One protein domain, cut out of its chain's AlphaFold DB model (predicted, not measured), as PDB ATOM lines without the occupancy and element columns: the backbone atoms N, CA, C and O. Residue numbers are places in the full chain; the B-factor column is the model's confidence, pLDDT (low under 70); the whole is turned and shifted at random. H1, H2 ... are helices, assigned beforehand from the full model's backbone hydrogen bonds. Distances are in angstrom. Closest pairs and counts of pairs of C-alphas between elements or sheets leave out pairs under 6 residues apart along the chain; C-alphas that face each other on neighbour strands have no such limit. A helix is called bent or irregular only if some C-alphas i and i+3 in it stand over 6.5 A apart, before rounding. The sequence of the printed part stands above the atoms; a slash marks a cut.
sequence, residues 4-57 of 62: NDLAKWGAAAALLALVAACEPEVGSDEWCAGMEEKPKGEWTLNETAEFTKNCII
ATOM      1  N   ASN A   4      26.735 -57.870 -26.279       66.31
ATOM      2  CA  ASN A   4      25.986 -56.671 -25.912       66.31
ATOM      3  C   ASN A   4      26.648 -55.847 -24.789       66.31
ATOM      4  O   ASN A   4      26.509 -54.628 -24.770       66.31
ATOM      5  N   ASP A   5      27.393 -56.482 -23.879       68.94
ATOM      6  CA  ASP A   5      28.135 -55.778 -22.831       68.94
ATOM      7  C   ASP A   5      29.314 -55.011 -23.450       68.94
ATOM      8  O   ASP A   5      29.460 -53.820 -23.210       68.94
ATOM      9  N   LEU A   6      30.095 -55.630 -24.343       66.69
ATOM     10  CA  LEU A   6      31.205 -54.952 -25.036       66.69
ATOM     11  C   LEU A   6      30.733 -53.737 -25.851       66.69
ATOM     12  O   LEU A   6      31.364 -52.684 -25.801       66.69
ATOM     13  N   ALA A   7      29.594 -53.855 -26.542       74.12
ATOM     14  CA  ALA A   7      28.995 -52.745 -27.283       74.12
ATOM     15  C   ALA A   7      28.500 -51.617 -26.360       74.12
ATOM     16  O   ALA A   7      28.687 -50.438 -26.660       74.12
ATOM     17  N   LYS A   8      27.914 -51.961 -25.206       75.75
ATOM     18  CA  LYS A   8      27.399 -50.997 -24.223       75.75
ATOM     19  C   LYS A   8      28.523 -50.241 -23.502       75.75
ATOM     20  O   LYS A   8      28.407 -49.033 -23.310       75.75
ATOM     21  N   TRP A   9      29.617 -50.918 -23.151       80.31
ATOM     22  CA  TRP A   9      30.809 -50.289 -22.571       80.31
ATOM     23  C   TRP A   9      31.590 -49.474 -23.613       80.31
ATOM     24  O   TRP A   9      32.043 -48.373 -23.305       80.31
ATOM     25  N   GLY A  10      31.670 -49.952 -24.859       82.12
ATOM     26  CA  GLY A  10      32.270 -49.209 -25.972       82.12
ATOM     27  C   GLY A  10      31.525 -47.910 -26.292       82.12
ATOM     28  O   GLY A  10      32.150 -46.861 -26.428       82.12
ATOM     29  N   ALA A  11      30.189 -47.943 -26.334       81.06
ATOM     30  CA  ALA A  11      29.373 -46.747 -26.544       81.06
ATOM     31  C   ALA A  11      29.503 -45.735 -25.389       81.06
ATOM     32  O   ALA A  11      29.607 -44.535 -25.636       81.06
ATOM     33  N   ALA A  12      29.550 -46.202 -24.135       81.88
ATOM     34  CA  ALA A  12      29.744 -45.333 -22.973       81.88
ATOM     35  C   ALA A  12      31.126 -44.653 -22.967       81.88
ATOM     36  O   ALA A  12      31.220 -43.461 -22.679       81.88
ATOM     37  N   ALA A  13      32.187 -45.378 -23.337       82.00
ATOM     38  CA  ALA A  13      33.533 -44.816 -23.451       82.00
ATOM     39  C   ALA A  13      33.631 -43.758 -24.566       82.00
ATOM     40  O   ALA A  13      34.250 -42.714 -24.371       82.00
ATOM     41  N   ALA A  14      32.973 -43.992 -25.707       80.75
ATOM     42  CA  ALA A  14      32.933 -43.037 -26.813       80.75
ATOM     43  C   ALA A  14      32.210 -41.728 -26.441       80.75
ATOM     44  O   ALA A  14      32.666 -40.649 -26.806       80.75
ATOM     45  N   LEU A  15      31.118 -41.810 -25.675       77.56
ATOM     46  CA  LEU A  15      30.386 -40.638 -25.181       77.56
ATOM     47  C   LEU A  15      31.201 -39.812 -24.177       77.56
ATOM     48  O   LEU A  15      31.179 -38.587 -24.252       77.56
ATOM     49  N   LEU A  16      31.942 -40.457 -23.272       75.50
ATOM     50  CA  LEU A  16      32.790 -39.762 -22.294       75.50
ATOM     51  C   LEU A  16      33.980 -39.046 -22.950       75.50
ATOM     52  O   LEU A  16      34.343 -37.953 -22.524       75.50
ATOM     53  N   ALA A  17      34.555 -39.622 -24.009       74.81
ATOM     54  CA  ALA A  17      35.672 -39.014 -24.731       74.81
ATOM     55  C   ALA A  17      35.300 -37.687 -25.420       74.81
ATOM     56  O   ALA A  17      36.146 -36.806 -25.543       74.81
ATOM     57  N   LEU A  18      34.039 -37.515 -25.833       71.75
ATOM     58  CA  LEU A  18      33.576 -36.288 -26.494       71.75
ATOM     59  C   LEU A  18      33.475 -35.084 -25.541       71.75
ATOM     60  O   LEU A  18      33.518 -33.948 -26.002       71.75
ATOM     61  N   VAL A  19      33.361 -35.307 -24.227       70.50
ATOM     62  CA  VAL A  19      33.191 -34.226 -23.236       70.50
ATOM     63  C   VAL A  19      34.532 -33.627 -22.787       70.50
ATOM     64  O   VAL A  19      34.572 -32.490 -22.330       70.50
ATOM     65  N   ALA A  20      35.641 -34.354 -22.956       69.62
ATOM     66  CA  ALA A  20      36.980 -33.908 -22.558       69.62
ATOM     67  C   ALA A  20      37.586 -32.832 -23.484       69.62
ATOM     68  O   ALA A  20      38.628 -32.274 -23.171       69.62
ATOM     69  N   ALA A  21      36.953 -32.532 -24.621       63.19
ATOM     70  CA  ALA A  21      37.447 -31.554 -25.594       63.19
ATOM     71  C   ALA A  21      36.915 -30.122 -25.371       63.19
ATOM     72  O   ALA A  21      37.120 -29.260 -26.219       63.19
ATOM     73  N   CYS A  22      36.206 -29.865 -24.267       72.38
ATOM     74  CA  CYS A  22      35.578 -28.570 -23.981       72.38
ATOM     75  C   CYS A  22      36.405 -27.697 -23.015       72.38
ATOM     76  O   CYS A  22      35.844 -26.862 -22.308       72.38
ATOM     77  N   GLU A  23      37.721 -27.909 -22.938       77.38
ATOM     78  CA  GLU A  23      38.611 -27.061 -22.142       77.38
ATOM     79  C   GLU A  23      39.141 -25.903 -23.009       77.38
ATOM     80  O   GLU A  23      39.585 -26.145 -24.137       77.38
ATOM     81  N   PRO A  24      39.083 -24.648 -22.528       85.50
ATOM     82  CA  PRO A  24      39.571 -23.495 -23.278       85.50
ATOM     83  C   PRO A  24      41.094 -23.559 -23.473       85.50
ATOM     84  O   PRO A  24      41.824 -24.104 -22.642       85.50
ATOM     85  N   GLU A  25      41.588 -22.984 -24.572       89.31
ATOM     86  CA  GLU A  25      43.015 -23.009 -24.915       89.31
ATOM     87  C   GLU A  25      43.858 -22.273 -23.861       89.31
ATOM     88  O   GLU A  25      43.520 -21.163 -23.445       89.31
ATOM     89  N   VAL A  26      44.984 -22.863 -23.449       91.06
ATOM     90  CA  VAL A  26      45.873 -22.278 -22.435       91.06
ATOM     91  C   VAL A  26      46.366 -20.895 -22.868       91.06
ATOM     92  O   VAL A  26      47.051 -20.738 -23.881       91.06
ATOM     93  N   GLY A  27      46.062 -19.890 -22.050       88.81
ATOM     94  CA  GLY A  27      46.411 -18.492 -22.296       88.81
ATOM     95  C   GLY A  27      45.398 -17.709 -23.135       88.81
ATOM     96  O   GLY A  27      45.643 -16.534 -23.394       88.81
ATOM     97  N   SER A  28      44.281 -18.321 -23.540       91.56
ATOM     98  CA  SER A  28      43.121 -17.591 -24.065       91.56
ATOM     99  C   SER A  28      42.438 -16.768 -22.968       91.56
ATOM    100  O   SER A  28      42.577 -17.070 -21.780       91.56
ATOM    101  N   ASP A  29      41.661 -15.752 -23.351       91.25
ATOM    102  CA  ASP A  29      40.927 -14.913 -22.392       91.25
ATOM    103  C   ASP A  29      39.948 -15.740 -21.537       91.25
ATOM    104  O   ASP A  29      39.859 -15.546 -20.325       91.25
ATOM    105  N   GLU A  30      39.273 -16.716 -22.151       91.50
ATOM    106  CA  GLU A  30      38.353 -17.636 -21.468       91.50
ATOM    107  C   GLU A  30      39.091 -18.523 -20.455       91.50
ATOM    108  O   GLU A  30      38.613 -18.736 -19.339       91.50
ATOM    109  N   TRP A  31      40.289 -18.996 -20.807       93.25
ATOM    110  CA  TRP A  31      41.128 -19.775 -19.900       93.25
ATOM    111  C   TRP A  31      41.678 -18.930 -18.749       93.25
ATOM    112  O   TRP A  31      41.655 -19.369 -17.601       93.25
ATOM    113  N   CYS A  32      42.135 -17.705 -19.027       93.94
ATOM    114  CA  CYS A  32      42.595 -16.777 -17.997       93.94
ATOM    115  C   CYS A  32      41.474 -16.462 -16.992       93.94
ATOM    116  O   CYS A  32      41.715 -16.520 -15.789       93.94
ATOM    117  N   ALA A  33      40.249 -16.209 -17.469       93.50
ATOM    118  CA  ALA A  33      39.087 -15.981 -16.611       93.50
ATOM    119  C   ALA A  33      38.764 -17.211 -15.743       93.50
ATOM    120  O   ALA A  33      38.613 -17.090 -14.529       93.50
ATOM    121  N   GLY A  34      38.746 -18.411 -16.332       92.88
ATOM    122  CA  GLY A  34      38.515 -19.648 -15.578       92.88
ATOM    123  C   GLY A  34      39.598 -19.933 -14.529       92.88
ATOM    124  O   GLY A  34      39.304 -20.413 -13.434       92.88
ATOM    125  N   MET A  35      40.855 -19.593 -14.823       93.62
ATOM    126  CA  MET A  35      41.964 -19.733 -13.877       93.62
ATOM    127  C   MET A  35      41.838 -18.794 -12.673       93.62
ATOM    128  O   MET A  35      42.192 -19.198 -11.567       93.62
ATOM    129  N   GLU A  36      41.325 -17.574 -12.851       91.56
ATOM    130  CA  GLU A  36      41.092 -16.635 -11.742       91.56
ATOM    131  C   GLU A  36      40.026 -17.134 -10.756       91.56
ATOM    132  O   GLU A  36      40.154 -16.914  -9.548       91.56
ATOM    133  N   GLU A  37      39.009 -17.839 -11.254       93.69
ATOM    134  CA  GLU A  37      37.951 -18.445 -10.437       93.69
ATOM    135  C   GLU A  37      38.406 -19.741  -9.746       93.69
ATOM    136  O   GLU A  37      37.921 -20.082  -8.662       93.69
ATOM    137  N   LYS A  38      39.370 -20.458 -10.338       91.88
ATOM    138  CA  LYS A  38      39.910 -21.710  -9.797       91.88
ATOM    139  C   LYS A  38      40.672 -21.464  -8.481       91.88
ATOM    140  O   LYS A  38      41.615 -20.665  -8.457       91.88
ATOM    141  N   PRO A  39      40.379 -22.201  -7.387       95.88
ATOM    142  CA  PRO A  39      41.127 -22.084  -6.138       95.88
ATOM    143  C   PRO A  39      42.631 -22.315  -6.340       95.88
ATOM    144  O   PRO A  39      43.052 -23.351  -6.850       95.88
ATOM    145  N   LYS A  40      43.469 -21.386  -5.862       91.00
ATOM    146  CA  LYS A  40      44.935 -21.423  -6.061       91.00
ATOM    147  C   LYS A  40      45.622 -22.689  -5.534       91.00
ATOM    148  O   LYS A  40      46.690 -23.045  -6.015       91.00
ATOM    149  N   GLY A  41      45.026 -23.367  -4.550       94.81
ATOM    150  CA  GLY A  41      45.538 -24.637  -4.019       94.81
ATOM    151  C   GLY A  41      45.394 -25.825  -4.979       94.81
ATOM    152  O   GLY A  41      46.076 -26.827  -4.798       94.81
ATOM    153  N   GLU A  42      44.539 -25.708  -5.997       92.75
ATOM    154  CA  GLU A  42      44.332 -26.722  -7.041       92.75
ATOM    155  C   GLU A  42      45.163 -26.451  -8.298       92.75
ATOM    156  O   GLU A  42      45.082 -27.191  -9.281       92.75
ATOM    157  N   TRP A  43      45.939 -25.365  -8.300       93.94
ATOM    158  CA  TRP A  43      46.784 -25.023  -9.429       93.94
ATOM    159  C   TRP A  43      47.972 -25.973  -9.493       93.94
ATOM    160  O   TRP A  43      48.691 -26.203  -8.518       93.94
ATOM    161  N   THR A  44      48.229 -26.478 -10.687       94.00
ATOM    162  CA  THR A  44      49.479 -27.159 -10.992       94.00
ATOM    163  C   THR A  44      50.600 -26.137 -11.206       94.00
ATOM    164  O   THR A  44      50.378 -24.956 -11.503       94.00
ATOM    165  N   LEU A  45      51.849 -26.597 -11.096       94.62
ATOM    166  CA  LEU A  45      53.014 -25.756 -11.389       94.62
ATOM    167  C   LEU A  45      53.003 -25.245 -12.838       94.62
ATOM    168  O   LEU A  45      53.381 -24.101 -13.089       94.62
ATOM    169  N   ASN A  46      52.535 -26.072 -13.779       92.06
ATOM    170  CA  ASN A  46      52.441 -25.695 -15.187       92.06
ATOM    171  C   ASN A  46      51.391 -24.599 -15.409       92.06
ATOM    172  O   ASN A  46      51.693 -23.582 -16.024       92.06
ATOM    173  N   GLU A  47      50.193 -24.759 -14.841       93.88
ATOM    174  CA  GLU A  47      49.131 -23.747 -14.921       93.88
ATOM    175  C   GLU A  47      49.577 -22.405 -14.335       93.88
ATOM    176  O   GLU A  47      49.334 -21.365 -14.933       93.88
ATOM    177  N   THR A  48      50.295 -22.417 -13.209       94.25
ATOM    178  CA  THR A  48      50.807 -21.184 -12.588       94.25
ATOM    179  C   THR A  48      51.784 -20.451 -13.511       94.25
ATOM    180  O   THR A  48      51.701 -19.228 -13.679       94.25
ATOM    181  N   ALA A  49      52.717 -21.192 -14.115       93.81
ATOM    182  CA  ALA A  49      53.698 -20.632 -15.035       93.81
ATOM    183  C   ALA A  49      53.017 -20.056 -16.282       93.81
ATOM    184  O   ALA A  49      53.287 -18.917 -16.663       93.81
ATOM    185  N   GLU A  50      52.100 -20.810 -16.883       93.75
ATOM    186  CA  GLU A  50      51.386 -20.386 -18.084       93.75
ATOM    187  C   GLU A  50      50.419 -19.231 -17.809       93.75
ATOM    188  O   GLU A  50      50.368 -18.290 -18.598       93.75
ATOM    189  N   PHE A  51      49.730 -19.210 -16.669       94.06
ATOM    190  CA  PHE A  51      48.886 -18.086 -16.266       94.06
ATOM    191  C   PHE A  51      49.702 -16.802 -16.106       94.06
ATOM    192  O   PHE A  51      49.345 -15.747 -16.631       94.06
ATOM    193  N   THR A  52      50.864 -16.896 -15.460       94.25
ATOM    194  CA  THR A  52      51.751 -15.741 -15.285       94.25
ATOM    195  C   THR A  52      52.243 -15.209 -16.633       94.25
ATOM    196  O   THR A  52      52.188 -14.003 -16.876       94.25
ATOM    197  N   LYS A  53      52.689 -16.092 -17.532       92.62
ATOM    198  CA  LYS A  53      53.198 -15.697 -18.853       92.62
ATOM    199  C   LYS A  53      52.108 -15.121 -19.750       92.62
ATOM    200  O   LYS A  53      52.325 -14.072 -20.348       92.62
ATOM    201  N   ASN A  54      50.970 -15.802 -19.862       92.19
ATOM    202  CA  ASN A  54      49.967 -15.502 -20.882       92.19
ATOM    203  C   ASN A  54      48.917 -14.492 -20.394       92.19
ATOM    204  O   ASN A  54      48.487 -13.657 -21.178       92.19
ATOM    205  N   CYS A  55      48.543 -14.508 -19.112       92.50
ATOM    206  CA  CYS A  55      47.447 -13.679 -18.598       92.50
ATOM    207  C   CYS A  55      47.951 -12.395 -17.918       92.50
ATOM    208  O   CYS A  55      47.418 -11.310 -18.170       92.50
ATOM    209  N   ILE A  56      49.010 -12.505 -17.098       90.81
ATOM    210  CA  ILE A  56      49.566 -11.373 -16.333       90.81
ATOM    211  C   ILE A  56      50.567 -10.574 -17.170       90.81
ATOM    212  O   ILE A  56      50.363  -9.391 -17.427       90.81
ATOM    213  N   ILE A  57      51.667 -11.218 -17.571       90.00
ATOM    214  CA  ILE A  57      52.783 -10.553 -18.258       90.00
ATOM    215  C   ILE A  57      52.465 -10.359 -19.750       90.00
ATOM    216  O   ILE A  57      52.982  -9.426 -20.359       90.00
TER     217      ILE A  57
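Overview. This is residues 4 to 57 of the 62 residues of the protein "DUF3012 domain-containing protein" of Rhizobiales bacterium NRL2 (UniProt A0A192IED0). A long single helix, H1, sticks out as a free arm from a small head made of two shorter helices, H2 and H3. In the head, H2 and H3 stand at a steep tilt of 59 degrees and touch through residues 51 to 55 of H3, with the loop of residues 38 to 44 joining them; the arm, residues 4 to 22, makes most of the length. The printed part has 54 residues with three named helices, in the order H1, H2, H3, and no named strand; the class is all helix. The whole is extended, with a radius of gyration of the C-alphas of 16.4 A and spans of 53 by 21 by 17 A, while the head without the arm spans 21 by 17 by 14 A.

Along the chain. The printed part begins with H1, residues 4 to 19, the longest helix with 16 residues and 23.7 A from first to last C-alpha. It begins at C-alpha 4, at (25.986, -56.671, -25.912), and ends at C-alpha 19, at (33.191, -34.226, -23.236), and its direction is mostly along y. Residues 20 to 28 follow with no named element. H2 is residues 29 to 37, Asp 29 to Glu 37, and measures 12.8 A from first to last C-alpha. Its direction is almost wholly along z, from C-alpha 29 at (40.927, -14.913, -22.392) to C-alpha 37 at (37.951, -18.445, -10.437). Between H2 and the next helix lie residues 38 to 44, of which 40 to 42 are a helical run too short to bear a name. H3 is residues 45 to 56, Leu 45 to Ile 56, and measures 15.6 A from first to last C-alpha. It ends at C-alpha 56, at (49.566, -11.373, -16.333), and Ile 57 is the last printed residue.

Arrangement. H1 touches no helix: it is apart from H2 and apart from H3. Residues 4 to 22, of which 4 to 19 belong to H1, stand free, with no C-alpha 8 or more residues away along the chain within 10 A. Farther along, H2 and H3 touch, with 4 pairs of C-alphas within 8 A. Their closest C-alphas are those of Cys 32 and Cys 55, 5.8 A apart. H3 touches H2 with residues 51 to 55 alone. The two helices stand at a steep tilt of 59 degrees and run opposite ways, and their centres are 10.8 A apart. In H2 every O i to N i+4 pair is within hydrogen-bond range; in H1 it is 10 of 12 pairs and in H3 7 of 8. H3 is neither bent nor irregular, but only just: C-alphas 53 and 56 are 6.2 A apart.

Size, cuts and confidence. The two C-alphas farthest apart are those of Asn 4 and Ile 57, the first and last printed residues, at 53.9 A. The 35 residues left without the free stretch have a radius of gyration of 8.7 A, 1.02 times that of a compact globule of as many residues. The link from H1 to H2, 9 residues, is short, and so is the link from H2 to H3, 7 residues. The printed part has no cut; it runs from residue 4 to residue 57 of a full chain of 62 residues. The mean pLDDT of the printed part is 85.9. Five residues are under 70, namely residues 4 to 6 and residues 20 to 21. The mean is 76 for H1 and 93 for both H2 and H3.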